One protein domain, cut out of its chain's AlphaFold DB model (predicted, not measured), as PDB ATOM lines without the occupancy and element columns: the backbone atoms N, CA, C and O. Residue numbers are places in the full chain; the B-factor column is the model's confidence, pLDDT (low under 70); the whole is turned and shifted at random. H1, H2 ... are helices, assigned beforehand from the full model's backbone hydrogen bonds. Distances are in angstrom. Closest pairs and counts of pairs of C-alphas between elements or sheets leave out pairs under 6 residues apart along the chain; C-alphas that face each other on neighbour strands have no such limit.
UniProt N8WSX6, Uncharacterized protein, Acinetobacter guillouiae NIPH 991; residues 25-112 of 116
ATOM      1  N   ASP A  25      89.263  59.569 157.450       87.38
ATOM      2  CA  ASP A  25      88.593  59.853 156.190       87.38
ATOM      3  C   ASP A  25      87.280  60.624 156.441       87.38
ATOM      4  O   ASP A  25      86.675  60.511 157.509       87.38
ATOM      5  N   GLU A  26      86.852  61.446 155.482       92.31
ATOM      6  CA  GLU A  26      85.685  62.323 155.656       92.31
ATOM      7  C   GLU A  26      84.390  61.556 155.990       92.31
ATOM      8  O   GLU A  26      83.580  62.035 156.782       92.31
ATOM      9  N   ILE A  27      84.225  60.324 155.488       92.69
ATOM     10  CA  ILE A  27      83.108  59.442 155.866       92.69
ATOM     11  C   ILE A  27      83.220  59.065 157.345       92.69
ATOM     12  O   ILE A  27      82.273  59.252 158.105       92.69
ATOM     13  N   SER A  28      84.391  58.614 157.792       92.25
ATOM     14  CA  SER A  28      84.659  58.300 159.196       92.25
ATOM     15  C   SER A  28      84.436  59.505 160.107       92.25
ATOM     16  O   SER A  28      83.958  59.337 161.229       92.25
ATOM     17  N   LYS A  29      84.729  60.728 159.644       92.69
ATOM     18  CA  LYS A  29      84.397  61.953 160.384       92.69
ATOM     19  C   LYS A  29      82.887  62.084 160.559       92.69
ATOM     20  O   LYS A  29      82.456  62.212 161.702       92.69
ATOM     21  N   VAL A  30      82.100  61.988 159.482       93.19
ATOM     22  CA  VAL A  30      80.622  62.028 159.536       93.19
ATOM     23  C   VAL A  30      80.079  60.975 160.504       93.19
ATOM     24  O   VAL A  30      79.312  61.312 161.403       93.19
ATOM     25  N   LEU A  31      80.537  59.729 160.386       93.12
ATOM     26  CA  LEU A  31      80.074  58.615 161.217       93.12
ATOM     27  C   LEU A  31      80.476  58.744 162.692       93.12
ATOM     28  O   LEU A  31      79.829  58.168 163.559       93.12
ATOM     29  N   SER A  32      81.536  59.497 162.991       90.44
ATOM     30  CA  SER A  32      82.006  59.715 164.363       90.44
ATOM     31  C   SER A  32      81.357  60.899 165.081       90.44
ATOM     32  O   SER A  32      81.613  61.079 166.270       90.44
ATOM     33  N   LYS A  33      80.542  61.713 164.390       85.81
ATOM     34  CA  LYS A  33      79.929  62.917 164.975       85.81
ATOM     35  C   LYS A  33      78.864  62.607 166.023       85.81
ATOM     36  O   LYS A  33      78.728  63.382 166.961       85.81
ATOM     37  N   ASN A  34      78.143  61.496 165.879       82.31
ATOM     38  CA  ASN A  34      77.063  61.129 166.788       82.31
ATOM     39  C   ASN A  34      77.257  59.707 167.329       82.31
ATOM     40  O   ASN A  34      77.608  58.787 166.590       82.31
ATOM     41  N   SER A  35      77.022  59.521 168.629       84.75
ATOM     42  CA  SER A  35      77.224  58.238 169.317       84.75
ATOM     43  C   SER A  35      76.169  57.178 168.991       84.75
ATOM     44  O   SER A  35      76.379  56.006 169.284       84.75
ATOM     45  N   ASP A  36      75.039  57.584 168.414       88.75
ATOM     46  CA  ASP A  36      73.921  56.728 168.007       88.75
ATOM     47  C   ASP A  36      74.147  56.051 166.643       88.75
ATOM     48  O   ASP A  36      73.384  55.166 166.254       88.75
ATOM     49  N   ILE A  37      75.187  56.454 165.906       91.31
ATOM     50  CA  ILE A  37      75.560  55.836 164.635       91.31
ATOM     51  C   ILE A  37      76.287  54.516 164.935       91.31
ATOM     52  O   ILE A  37      77.333  54.522 165.596       91.31
ATOM     53  N   PRO A  38      75.786  53.365 164.442       89.94
ATOM     54  CA  PRO A  38      76.467  52.090 164.614       89.94
ATOM     55  C   PRO A  38      77.880  52.173 164.055       89.94
ATOM     56  O   PRO A  38      78.078  52.723 162.977       89.94
ATOM     57  N   LYS A  39      78.871  51.604 164.742       84.38
ATOM     58  CA  LYS A  39      80.271  51.629 164.274       84.38
ATOM     59  C   LYS A  39      80.560  50.573 163.205       84.38
ATOM     60  O   LYS A  39      81.433  50.785 162.366       84.38
ATOM     61  N   GLY A  40      79.794  49.483 163.187       83.94
ATOM     62  CA  GLY A  40      79.906  48.426 162.184       83.94
ATOM     63  C   GLY A  40      79.258  48.819 160.859       83.94
ATOM     64  O   GLY A  40      78.086  49.181 160.832       83.94
ATOM     65  N   VAL A  41      80.017  48.712 159.766       80.88
ATOM     66  CA  VAL A  41      79.521  48.939 158.396       80.88
ATOM     67  C   VAL A  41      78.345  48.010 158.074       80.88
ATOM     68  O   VAL A  41      77.350  48.448 157.508       80.88
ATOM     69  N   SER A  42      78.401  46.758 158.535       85.06
ATOM     70  CA  SER A  42      77.324  45.770 158.376       85.06
ATOM     71  C   SER A  42      76.010  46.163 159.058       85.06
ATOM     72  O   SER A  42      74.957  45.658 158.691       85.06
ATOM     73  N   SER A  43      76.051  47.064 160.042       90.19
ATOM     74  CA  SER A  43      74.864  47.596 160.724       90.19
ATOM     75  C   SER A  43      74.329  48.882 160.084       90.19
ATOM     76  O   SER A  43      73.304  49.395 160.527       90.19
ATOM     77  N   ARG A  44      75.024  49.417 159.071       93.81
ATOM     78  CA  ARG A  44      74.652  50.613 158.303       93.81
ATOM     79  C   ARG A  44      74.366  50.230 156.850       93.81
ATOM     80  O   ARG A  44      75.014  50.700 155.915       93.81
ATOM     81  N   ASP A  45      73.416  49.322 156.675       94.56
ATOM     82  CA  ASP A  45      72.954  48.886 155.361       94.56
ATOM     83  C   ASP A  45      72.040  49.935 154.693       94.56
ATOM     84  O   ASP A  45      71.750  51.004 155.242       94.56
ATOM     85  N   ILE A  46      71.559  49.626 153.488       93.88
ATOM     86  CA  ILE A  46      70.609  50.474 152.753       93.88
ATOM     87  C   ILE A  46      69.386  50.819 153.621       93.88
ATOM     88  O   ILE A  46      68.960  51.973 153.655       93.88
ATOM     89  N   LYS A  47      68.832  49.846 154.356       93.31
ATOM     90  CA  LYS A  47      67.639  50.044 155.193       93.31
ATOM     91  C   LYS A  47      67.900  51.024 156.332       93.31
ATOM     92  O   LYS A  47      67.035  51.844 156.645       93.31
ATOM     93  N   TRP A  48      69.082  50.974 156.929       95.38
ATOM     94  CA  TRP A  48      69.501  51.942 157.929       95.38
ATOM     95  C   TRP A  48      69.577  53.355 157.334       95.38
ATOM     96  O   TRP A  48      68.952  54.279 157.858       95.38
ATOM     97  N   TYR A  49      70.244  53.514 156.186       95.69
ATOM     98  CA  TYR A  49      70.389  54.811 155.510       95.69
ATOM     99  C   TYR A  49      69.067  55.394 154.978       95.69
ATOM    100  O   TYR A  49      68.913  56.618 154.918       95.69
ATOM    101  N   ILE A  50      68.072  54.564 154.640       93.62
ATOM    102  CA  ILE A  50      66.717  55.035 154.287       93.62
ATOM    103  C   ILE A  50      66.116  55.860 155.435       93.62
ATOM    104  O   ILE A  50      65.535  56.924 155.199       93.62
ATOM    105  N   ASN A  51      66.311  55.405 156.674       93.62
ATOM    106  CA  ASN A  51      65.725  56.001 157.877       93.62
ATOM    107  C   ASN A  51      66.597  57.095 158.518       93.62
ATOM    108  O   ASN A  51      66.193  57.694 159.512       93.62
ATOM    109  N   ARG A  52      67.783  57.371 157.964       94.00
ATOM    110  CA  ARG A  52      68.764  58.336 158.489       94.00
ATOM    111  C   ARG A  52      69.147  59.355 157.430       94.00
ATOM    112  O   ARG A  52      70.257  59.345 156.910       94.00
ATOM    113  N   GLU A  53      68.197  60.210 157.062       92.25
ATOM    114  CA  GLU A  53      68.381  61.218 156.009       92.25
ATOM    115  C   GLU A  53      69.518  62.202 156.299       92.25
ATOM    116  O   GLU A  53      70.318  62.508 155.415       92.25
ATOM    117  N   ASP A  54      69.625  62.620 157.558       93.19
ATOM    118  CA  ASP A  54      70.680  63.479 158.085       93.19
ATOM    119  C   ASP A  54      72.082  62.926 157.791       93.19
ATOM    120  O   ASP A  54      72.972  63.661 157.353       93.19
ATOM    121  N   VAL A  55      72.271  61.621 158.002       95.56
ATOM    122  CA  VAL A  55      73.544  60.938 157.758       95.56
ATOM    123  C   VAL A  55      73.696  60.604 156.277       95.56
ATOM    124  O   VAL A  55      74.751  60.871 155.701       95.56
ATOM    125  N   ARG A  56      72.643  60.082 155.634       95.38
ATOM    126  CA  ARG A  56      72.637  59.684 154.217       95.38
ATOM    127  C   ARG A  56      73.119  60.818 153.320       95.38
ATOM    128  O   ARG A  56      74.051  60.616 152.547       95.38
ATOM    129  N   MET A  57      72.549  62.015 153.459       95.50
ATOM    130  CA  MET A  57      72.899  63.146 152.594       95.50
ATOM    131  C   MET A  57      74.324  63.658 152.834       95.50
ATOM    132  O   MET A  57      75.007  64.045 151.885       95.50
ATOM    133  N   GLN A  58      74.813  63.622 154.078       96.19
ATOM    134  CA  GLN A  58      76.203  63.977 154.384       96.19
ATOM    135  C   GLN A  58      77.192  62.978 153.782       96.19
ATOM    136  O   GLN A  58      78.195  63.395 153.204       96.19
ATOM    137  N   ILE A  59      76.900  61.678 153.879       95.94
ATOM    138  CA  ILE A  59      77.726  60.636 153.267       95.94
ATOM    139  C   ILE A  59      77.736  60.793 151.749       95.94
ATOM    140  O   ILE A  59      78.820  60.895 151.187       95.94
ATOM    141  N   ILE A  60      76.574  60.919 151.094       95.69
ATOM    142  CA  ILE A  60      76.487  61.128 149.636       95.69
ATOM    143  C   ILE A  60      77.334  62.323 149.205       95.69
ATOM    144  O   ILE A  60      78.152  62.191 148.297       95.69
ATOM    145  N   LYS A  61      77.215  63.457 149.907       95.50
ATOM    146  CA  LYS A  61      78.015  64.651 149.618       95.50
ATOM    147  C   LYS A  61      79.514  64.361 149.671       95.50
ATOM    148  O   LYS A  61      80.241  64.780 148.781       95.50
ATOM    149  N   VAL A  62      79.983  63.637 150.687       95.06
ATOM    150  CA  VAL A  62      81.397  63.244 150.790       95.06
ATOM    151  C   VAL A  62      81.803  62.305 149.651       95.06
ATOM    152  O   VAL A  62      82.861  62.496 149.059       95.06
ATOM    153  N   CYS A  63      80.964  61.327 149.311       93.56
ATOM    154  CA  CYS A  63      81.219  60.401 148.207       93.56
ATOM    155  C   CYS A  63      81.326  61.125 146.856       93.56
ATOM    156  O   CYS A  63      82.101  60.714 145.995       93.56
ATOM    157  N   ASP A  64      80.548  62.190 146.666       91.88
ATOM    158  CA  ASP A  64      80.520  62.966 145.425       91.88
ATOM    159  C   ASP A  64      81.680  63.966 145.315       91.88
ATOM    160  O   ASP A  64      82.051  64.329 144.202       91.88
ATOM    161  N   LEU A  65      82.306  64.362 146.433       92.44
ATOM    162  CA  LEU A  65      83.513  65.202 146.423       92.44
ATOM    163  C   LEU A  65      84.731  64.484 145.824       92.44
ATOM    164  O   LEU A  65      85.574  65.131 145.212       92.44
ATOM    165  N   ASP A  66      84.836  63.167 146.016       88.38
ATOM    166  CA  ASP A  66      85.947  62.356 145.507       88.38
ATOM    167  C   ASP A  66      85.460  60.940 145.172       88.38
ATOM    168  O   ASP A  66      85.620  59.974 145.926       88.38
ATOM    169  N   THR A  67      84.793  60.819 144.023       86.56
ATOM    170  CA  THR A  67      84.168  59.553 143.622       86.56
ATOM    171  C   THR A  67      85.201  58.446 143.402       86.56
ATOM    172  O   THR A  67      84.936  57.303 143.769       86.56
ATOM    173  N   SER A  68      86.391  58.752 142.869       88.56
ATOM    174  CA  SER A  68      87.430  57.739 142.619       88.56
ATOM    175  C   SER A  68      87.986  57.146 143.915       88.56
ATOM    176  O   SER A  68      88.308  55.960 143.958       88.56
ATOM    177  N   LYS A  69      88.028  57.930 144.997       90.62
ATOM    178  CA  LYS A  69      88.398  57.447 146.329       90.62
ATOM    179  C   LYS A  69      87.297  56.641 147.007       90.62
ATOM    180  O   LYS A  69      87.584  55.693 147.736       90.62
ATOM    181  N   TYR A  70      86.040  57.035 146.820       91.12
ATOM    182  CA  TYR A  70      84.938  56.566 147.659       91.12
ATOM    183  C   TYR A  70      83.982  55.559 146.991       91.12
ATOM    184  O   TYR A  70      83.148  54.984 147.688       91.12
ATOM    185  N   TYR A  71      84.099  55.273 145.689       84.88
ATOM    186  CA  TYR A  71      83.146  54.401 144.974       84.88
ATOM    187  C   TYR A  71      83.038  52.959 145.512       84.88
ATOM    188  O   TYR A  71      81.975  52.346 145.400       84.88
ATOM    189  N   GLN A  72      84.109  52.416 146.104       90.12
ATOM    190  CA  GLN A  72      84.118  51.070 146.708       90.12
ATOM    191  C   GLN A  72      83.799  51.067 148.204       90.12
ATOM    192  O   GLN A  72      83.836  50.015 148.831       90.12
ATOM    193  N   ARG A  73      83.529  52.223 148.818       93.00
ATOM    194  CA  ARG A  73      83.187  52.266 150.241       93.00
ATOM    195  C   ARG A  73      81.732  51.864 150.423       93.00
ATOM    196  O   ARG A  73      80.843  52.539 149.911       93.00
ATOM    197  N   ASP A  74      81.502  50.832 151.226       95.12
ATOM    198  CA  ASP A  74      80.167  50.319 151.556       95.12
ATOM    199  C   ASP A  74      79.209  51.422 152.021       95.12
ATOM    200  O   ASP A  74      78.074  51.487 151.566       95.12
ATOM    201  N   ASP A  75      79.672  52.354 152.863       95.12
ATOM    202  CA  ASP A  75      78.853  53.485 153.314       95.12
ATOM    203  C   ASP A  75      78.376  54.364 152.142       95.12
ATOM    204  O   ASP A  75      77.233  54.818 152.143       95.12
ATOM    205  N   CYS A  76      79.197  54.555 151.104       94.94
ATOM    206  CA  CYS A  76      78.784  55.267 149.892       94.94
ATOM    207  C   CYS A  76      77.782  54.475 149.064       94.94
ATOM    208  O   CYS A  76      76.797  55.042 148.592       94.94
ATOM    209  N   GLN A  77      78.027  53.179 148.883       95.19
ATOM    210  CA  GLN A  77      77.138  52.306 148.122       95.19
ATOM    211  C   GLN A  77      75.765  52.208 148.796       95.19
ATOM    212  O   GLN A  77      74.740  52.395 148.142       95.19
ATOM    213  N   ASN A  78      75.742  52.027 150.117       96.38
ATOM    214  CA  ASN A  78      74.519  51.921 150.903       96.38
ATOM    215  C   ASN A  78      73.763  53.253 150.977       96.38
ATOM    216  O   ASN A  78      72.545  53.266 150.796       96.38
ATOM    217  N   ALA A  79      74.455  54.381 151.183       95.69
ATOM    218  CA  ALA A  79      73.811  55.694 151.223       95.69
ATOM    219  C   ALA A  79      73.211  56.086 149.862       95.69
ATOM    220  O   ALA A  79      72.055  56.510 149.807       95.69
ATOM    221  N   LYS A  80      73.949  55.896 148.756       94.69
ATOM    222  CA  LYS A  80      73.431  56.147 147.398       94.69
ATOM    223  C   LYS A  80      72.307  55.179 147.033       94.69
ATOM    224  O   LYS A  80      71.287  55.608 146.504       94.69
ATOM    225  N   GLY A  81      72.449  53.897 147.371       93.88
ATOM    226  CA  GLY A  81      71.398  52.893 147.192       93.88
ATOM    227  C   GLY A  81      70.106  53.260 147.926       93.88
ATOM    228  O   GLY A  81      69.025  53.165 147.351       93.88
ATOM    229  N   ALA A  82      70.211  53.757 149.161       94.75
ATOM    230  CA  ALA A  82      69.071  54.245 149.933       94.75
ATOM    231  C   ALA A  82      68.390  55.464 149.292       94.75
ATOM    232  O   ALA A  82      67.161  55.556 149.307       94.75
ATOM    233  N   GLU A  83      69.163  56.384 148.712       93.19
ATOM    234  CA  GLU A  83      68.613  57.547 148.011       93.19
ATOM    235  C   GLU A  83      67.888  57.134 146.726       93.19
ATOM    236  O   GLU A  83      66.738  57.519 146.521       93.19
ATOM    237  N   TYR A  84      68.490  56.260 145.913       88.56
ATOM    238  CA  TYR A  84      67.820  55.706 144.734       88.56
ATOM    239  C   TYR A  84      66.539  54.958 145.100       88.56
ATOM    240  O   TYR A  84      65.517  55.130 144.439       88.56
ATOM    241  N   PHE A  85      66.560  54.178 146.180       87.31
ATOM    242  CA  PHE A  85      65.374  53.490 146.673       87.31
ATOM    243  C   PHE A  85      64.253  54.471 147.046       87.31
ATOM    244  O   PHE A  85      63.112  54.277 146.626       87.31
ATOM    245  N   LYS A  86      64.566  55.560 147.767       83.50
ATOM    246  CA  LYS A  86      63.586  56.616 148.077       83.50
ATOM    247  C   LYS A  86      63.030  57.275 146.815       83.50
ATOM    248  O   LYS A  86      61.820  57.484 146.725       83.50
ATOM    249  N   LEU A  87      63.884  57.583 145.839       81.25
ATOM    250  CA  LEU A  87      63.456  58.186 144.576       81.25
ATOM    251  C   LEU A  87      62.496  57.269 143.814       81.25
ATOM    252  O   LEU A  87      61.431  57.727 143.400       81.25
ATOM    253  N   ILE A  88      62.815  55.975 143.717       77.56
ATOM    254  CA  ILE A  88      61.946  54.964 143.097       77.56
ATOM    255  C   ILE A  88      60.601  54.877 143.832       77.56
ATOM    256  O   ILE A  88      59.555  54.955 143.194       77.56
ATOM    257  N   GLN A  89      60.605  54.771 145.166       76.88
ATOM    258  CA  GLN A  89      59.367  54.676 145.953       76.88
ATOM    259  C   GLN A  89      58.492  55.926 145.872       76.88
ATOM    260  O   GLN A  89      57.272  55.836 145.972       76.88
ATOM    261  N   SER A  90      59.100  57.098 145.703       72.19
ATOM    262  CA  SER A  90      58.368  58.361 145.693       72.19
ATOM    263  C   SER A  90      57.496  58.573 144.449       72.19
ATOM    264  O   SER A  90      56.816  59.596 144.382       72.19
ATOM    265  N   ASN A  91      57.532  57.668 143.452       62.69
ATOM    266  CA  ASN A  91      56.947  57.871 142.117       62.69
ATOM    267  C   ASN A  91      57.302  59.248 141.528       62.69
ATOM    268  O   ASN A  91      56.575  59.789 140.688       62.69
ATOM    269  N   ARG A  92      58.415  59.850 141.979       62.31
ATOM    270  CA  ARG A  92      58.870  61.126 141.448       62.31
ATOM    271  C   ARG A  92      59.131  60.916 139.977       62.31
ATOM    272  O   ARG A  92      59.828  59.985 139.576       62.31
ATOM    273  N   ASN A  93      58.564  61.802 139.174       59.59
ATOM    274  CA  ASN A  93      58.840  61.807 137.760       59.59
ATOM    275  C   ASN A  93      60.312  62.207 137.544       59.59
ATOM    276  O   ASN A  93      60.649  63.387 137.481       59.59
ATOM    277  N   LEU A  94      61.186  61.205 137.445       63.25
ATOM    278  CA  LEU A  94      62.622  61.354 137.202       63.25
ATOM    279  C   LEU A  94      62.938  61.700 135.737       63.25
ATOM    280  O   LEU A  94      64.103  61.746 135.358       63.25
ATOM    281  N   SER A  95      61.931  61.920 134.880       63.16
ATOM    282  CA  SER A  95      62.166  62.363 133.495       63.16
ATOM    283  C   SER A  95      62.776  63.763 133.401       63.16
ATOM    284  O   SER A  95      63.372  64.079 132.379       63.16
ATOM    285  N   ASN A  96      62.699  64.565 134.467       60.00
ATOM    286  CA  ASN A  96      63.344  65.878 134.544       60.00
ATOM    287  C   ASN A  96      64.655  65.868 135.348       60.00
ATOM    288  O   ASN A  96      65.244  66.925 135.562       60.00
ATOM    289  N   ASP A  97      65.114  64.704 135.812       73.50
ATOM    290  CA  ASP A  97      66.409  64.609 136.475       73.50
ATOM    291  C   ASP A  97      67.519  64.718 135.419       73.50
ATOM    292  O   ASP A  97      67.707  63.831 134.582       73.50
ATOM    293  N   LEU A  98      68.214  65.859 135.431       69.62
ATOM    294  CA  LEU A  98      69.262  66.209 134.469       69.62
ATOM    295  C   LEU A  98      70.342  65.129 134.382       69.62
ATOM    296  O   LEU A  98      70.735  64.749 133.281       69.62
ATOM    297  N   ARG A  99      70.766  64.586 135.527       74.88
ATOM    298  CA  ARG A  99      71.844  63.600 135.581       74.88
ATOM    299  C   ARG A  99      71.400  62.259 135.011       74.88
ATOM    300  O   ARG A  99      72.099  61.685 134.186       74.88
ATOM    301  N   LEU A 100      70.207  61.791 135.380       67.50
ATOM    302  CA  LEU A 100      69.648  60.563 134.804       67.50
ATOM    303  C   LEU A 100      69.404  60.685 133.295       67.50
ATOM    304  O   LEU A 100      69.522  59.694 132.573       67.50
ATOM    305  N   ASN A 101      69.061  61.872 132.801       73.62
ATOM    306  CA  ASN A 101      68.892  62.105 131.370       73.62
ATOM    307  C   ASN A 101      70.221  62.073 130.609       73.62
ATOM    308  O   ASN A 101      70.284  61.471 129.535       73.62
ATOM    309  N   GLU A 102      71.277  62.664 131.165       74.75
ATOM    310  CA  GLU A 102      72.628  62.585 130.601       74.75
ATOM    311  C   GLU A 102      73.158  61.147 130.600       74.75
ATOM    312  O   GLU A 102      73.616  60.669 129.560       74.75
ATOM    313  N   ASP A 103      72.991  60.412 131.703       72.06
ATOM    314  CA  ASP A 103      73.392  59.005 131.801       72.06
ATOM    315  C   ASP A 103      72.650  58.134 130.768       72.06
ATOM    316  O   ASP A 103      73.256  57.305 130.084       72.06
ATOM    317  N   ARG A 104      71.337  58.344 130.588       77.62
ATOM    318  CA  ARG A 104      70.545  57.655 129.550       77.62
ATOM    319  C   ARG A 104      71.029  57.984 128.141       77.62
ATOM    320  O   ARG A 104      71.081  57.085 127.302       77.62
ATOM    321  N   LYS A 105      71.359  59.251 127.871       78.12
ATOM    322  CA  LYS A 105      71.880  59.690 126.571       78.12
ATOM    323  C   LYS A 105      73.214  59.008 126.268       78.12
ATOM    324  O   LYS A 105      73.340  58.398 125.211       78.12
ATOM    325  N   TYR A 106      74.145  59.022 127.219       79.25
ATOM    326  CA  TYR A 106      75.430  58.338 127.091       79.25
ATOM    327  C   TYR A 106      75.258  56.833 126.837       79.25
ATOM    328  O   TYR A 106      75.841  56.286 125.904       79.25
ATOM    329  N   LEU A 107      74.410  56.153 127.616       76.50
ATOM    330  CA  LEU A 107      74.146  54.723 127.419       76.50
ATOM    331  C   LEU A 107      73.574  54.430 126.029       76.50
ATOM    332  O   LEU A 107      73.975  53.451 125.400       76.50
ATOM    333  N   LYS A 108      72.677  55.286 125.528       80.62
ATOM    334  CA  LYS A 108      72.120  55.163 124.179       80.62
ATOM    335  C   LYS A 108      73.204  55.306 123.104       80.62
ATOM    336  O   LYS A 108      73.296  54.440 122.240       80.62
ATOM    337  N   GLU A 109      74.061  56.320 123.206       87.00
ATOM    338  CA  GLU A 109      75.191  56.539 122.286       87.00
ATOM    339  C   GLU A 109      76.180  55.356 122.296       87.00
ATOM    340  O   GLU A 109      76.633  54.883 121.250       87.00
ATOM    341  N   VAL A 110      76.471  54.798 123.474       84.06
ATOM    342  CA  VAL A 110      77.319  53.604 123.611       84.06
ATOM    343  C   VAL A 110      76.659  52.366 122.995       84.06
ATOM    344  O   VAL A 110      77.329  51.555 122.360       84.06
ATOM    345  N   MET A 111      75.347  52.192 123.161       77.62
ATOM    346  CA  MET A 111      74.616  51.069 122.566       77.62
ATOM    347  C   MET A 111      74.515  51.174 121.042       77.62
ATOM    348  O   MET A 111      74.525  50.149 120.365       77.62
ATOM    349  N   GLU A 112      74.402  52.387 120.505       83.00
ATOM    350  CA  GLU A 112      74.339  52.645 119.063       83.00
ATOM    351  C   GLU A 112      75.710  52.484 118.398       83.00
ATOM    352  O   GLU A 112      75.806  51.841 117.355       83.00
TER     353      GLU A 112
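Overview. This is residues 25 to 112 of the 116 residues of an uncharacterized protein of Acinetobacter guillouiae NIPH 991 (UniProt N8WSX6). A compact body of helices has a free arm that ends in a helix: H3 and H5 cross steeply in the body, H1 packs on H3, short H2 packs on H5, and residues 87 to 112, with H6, stick out and make the length. The 88 printed residues hold six named helices, H1 to H6 in chain order, and no named strand; the class is all helix. The whole is only just loose, close to compact, with a radius of gyration of the C-alphas of 14.8 A, and spans 49 by 29 by 19 A.

Arrangement. H1, residues 26 to 32, touches H3, residues 53 to 65, at a shallow tilt of 22 degrees, opposite ways; the closest C-alphas, of Ile 27 and Ile 59, are 6.1 A apart. H2, residues 46 to 50, and H3 touch only at the corner, and only just, with 3 pairs of C-alphas within 8 A, H3 with residues 55 to 56 alone; the closest are Tyr 49 and Arg 56, 5.5 A. H5, residues 74 to 89, touches H2, closest at C-alphas 46 and 78, 4.6 A. H5 touches H3 at a steep tilt of 63 degrees, opposite ways, closest at C-alphas 56 and 79, 5.1 A. H4, residues 67 to 70, is close to H3 but not clearly touching: C-alphas 63 and 70 are 5.4 A apart. H6, residues 98 to 112, touches no helix. In H1, H2, H5 and H6 every O i to N i+4 pair is within hydrogen-bond range, in H3 8 of 9; H4 is too short for such a pair.

Along the chain. H1 begins at C-alpha 26 (85.685, 62.323, 155.656). H3 measures 18.4 A, H5 22.0 A and H6 21.1 A from first to last C-alpha. H6 ends at C-alpha 112 (74.339, 52.645, 119.063).

Size, cuts and confidence. The C-alphas of Ser 35 and Glu 112, the two farthest apart, are 50.6 A apart. The printed part has no cut. The link H1 to H2, 13 residues, is long. The pLDDT is under 70 at residues 91 to 96, 98 and 100.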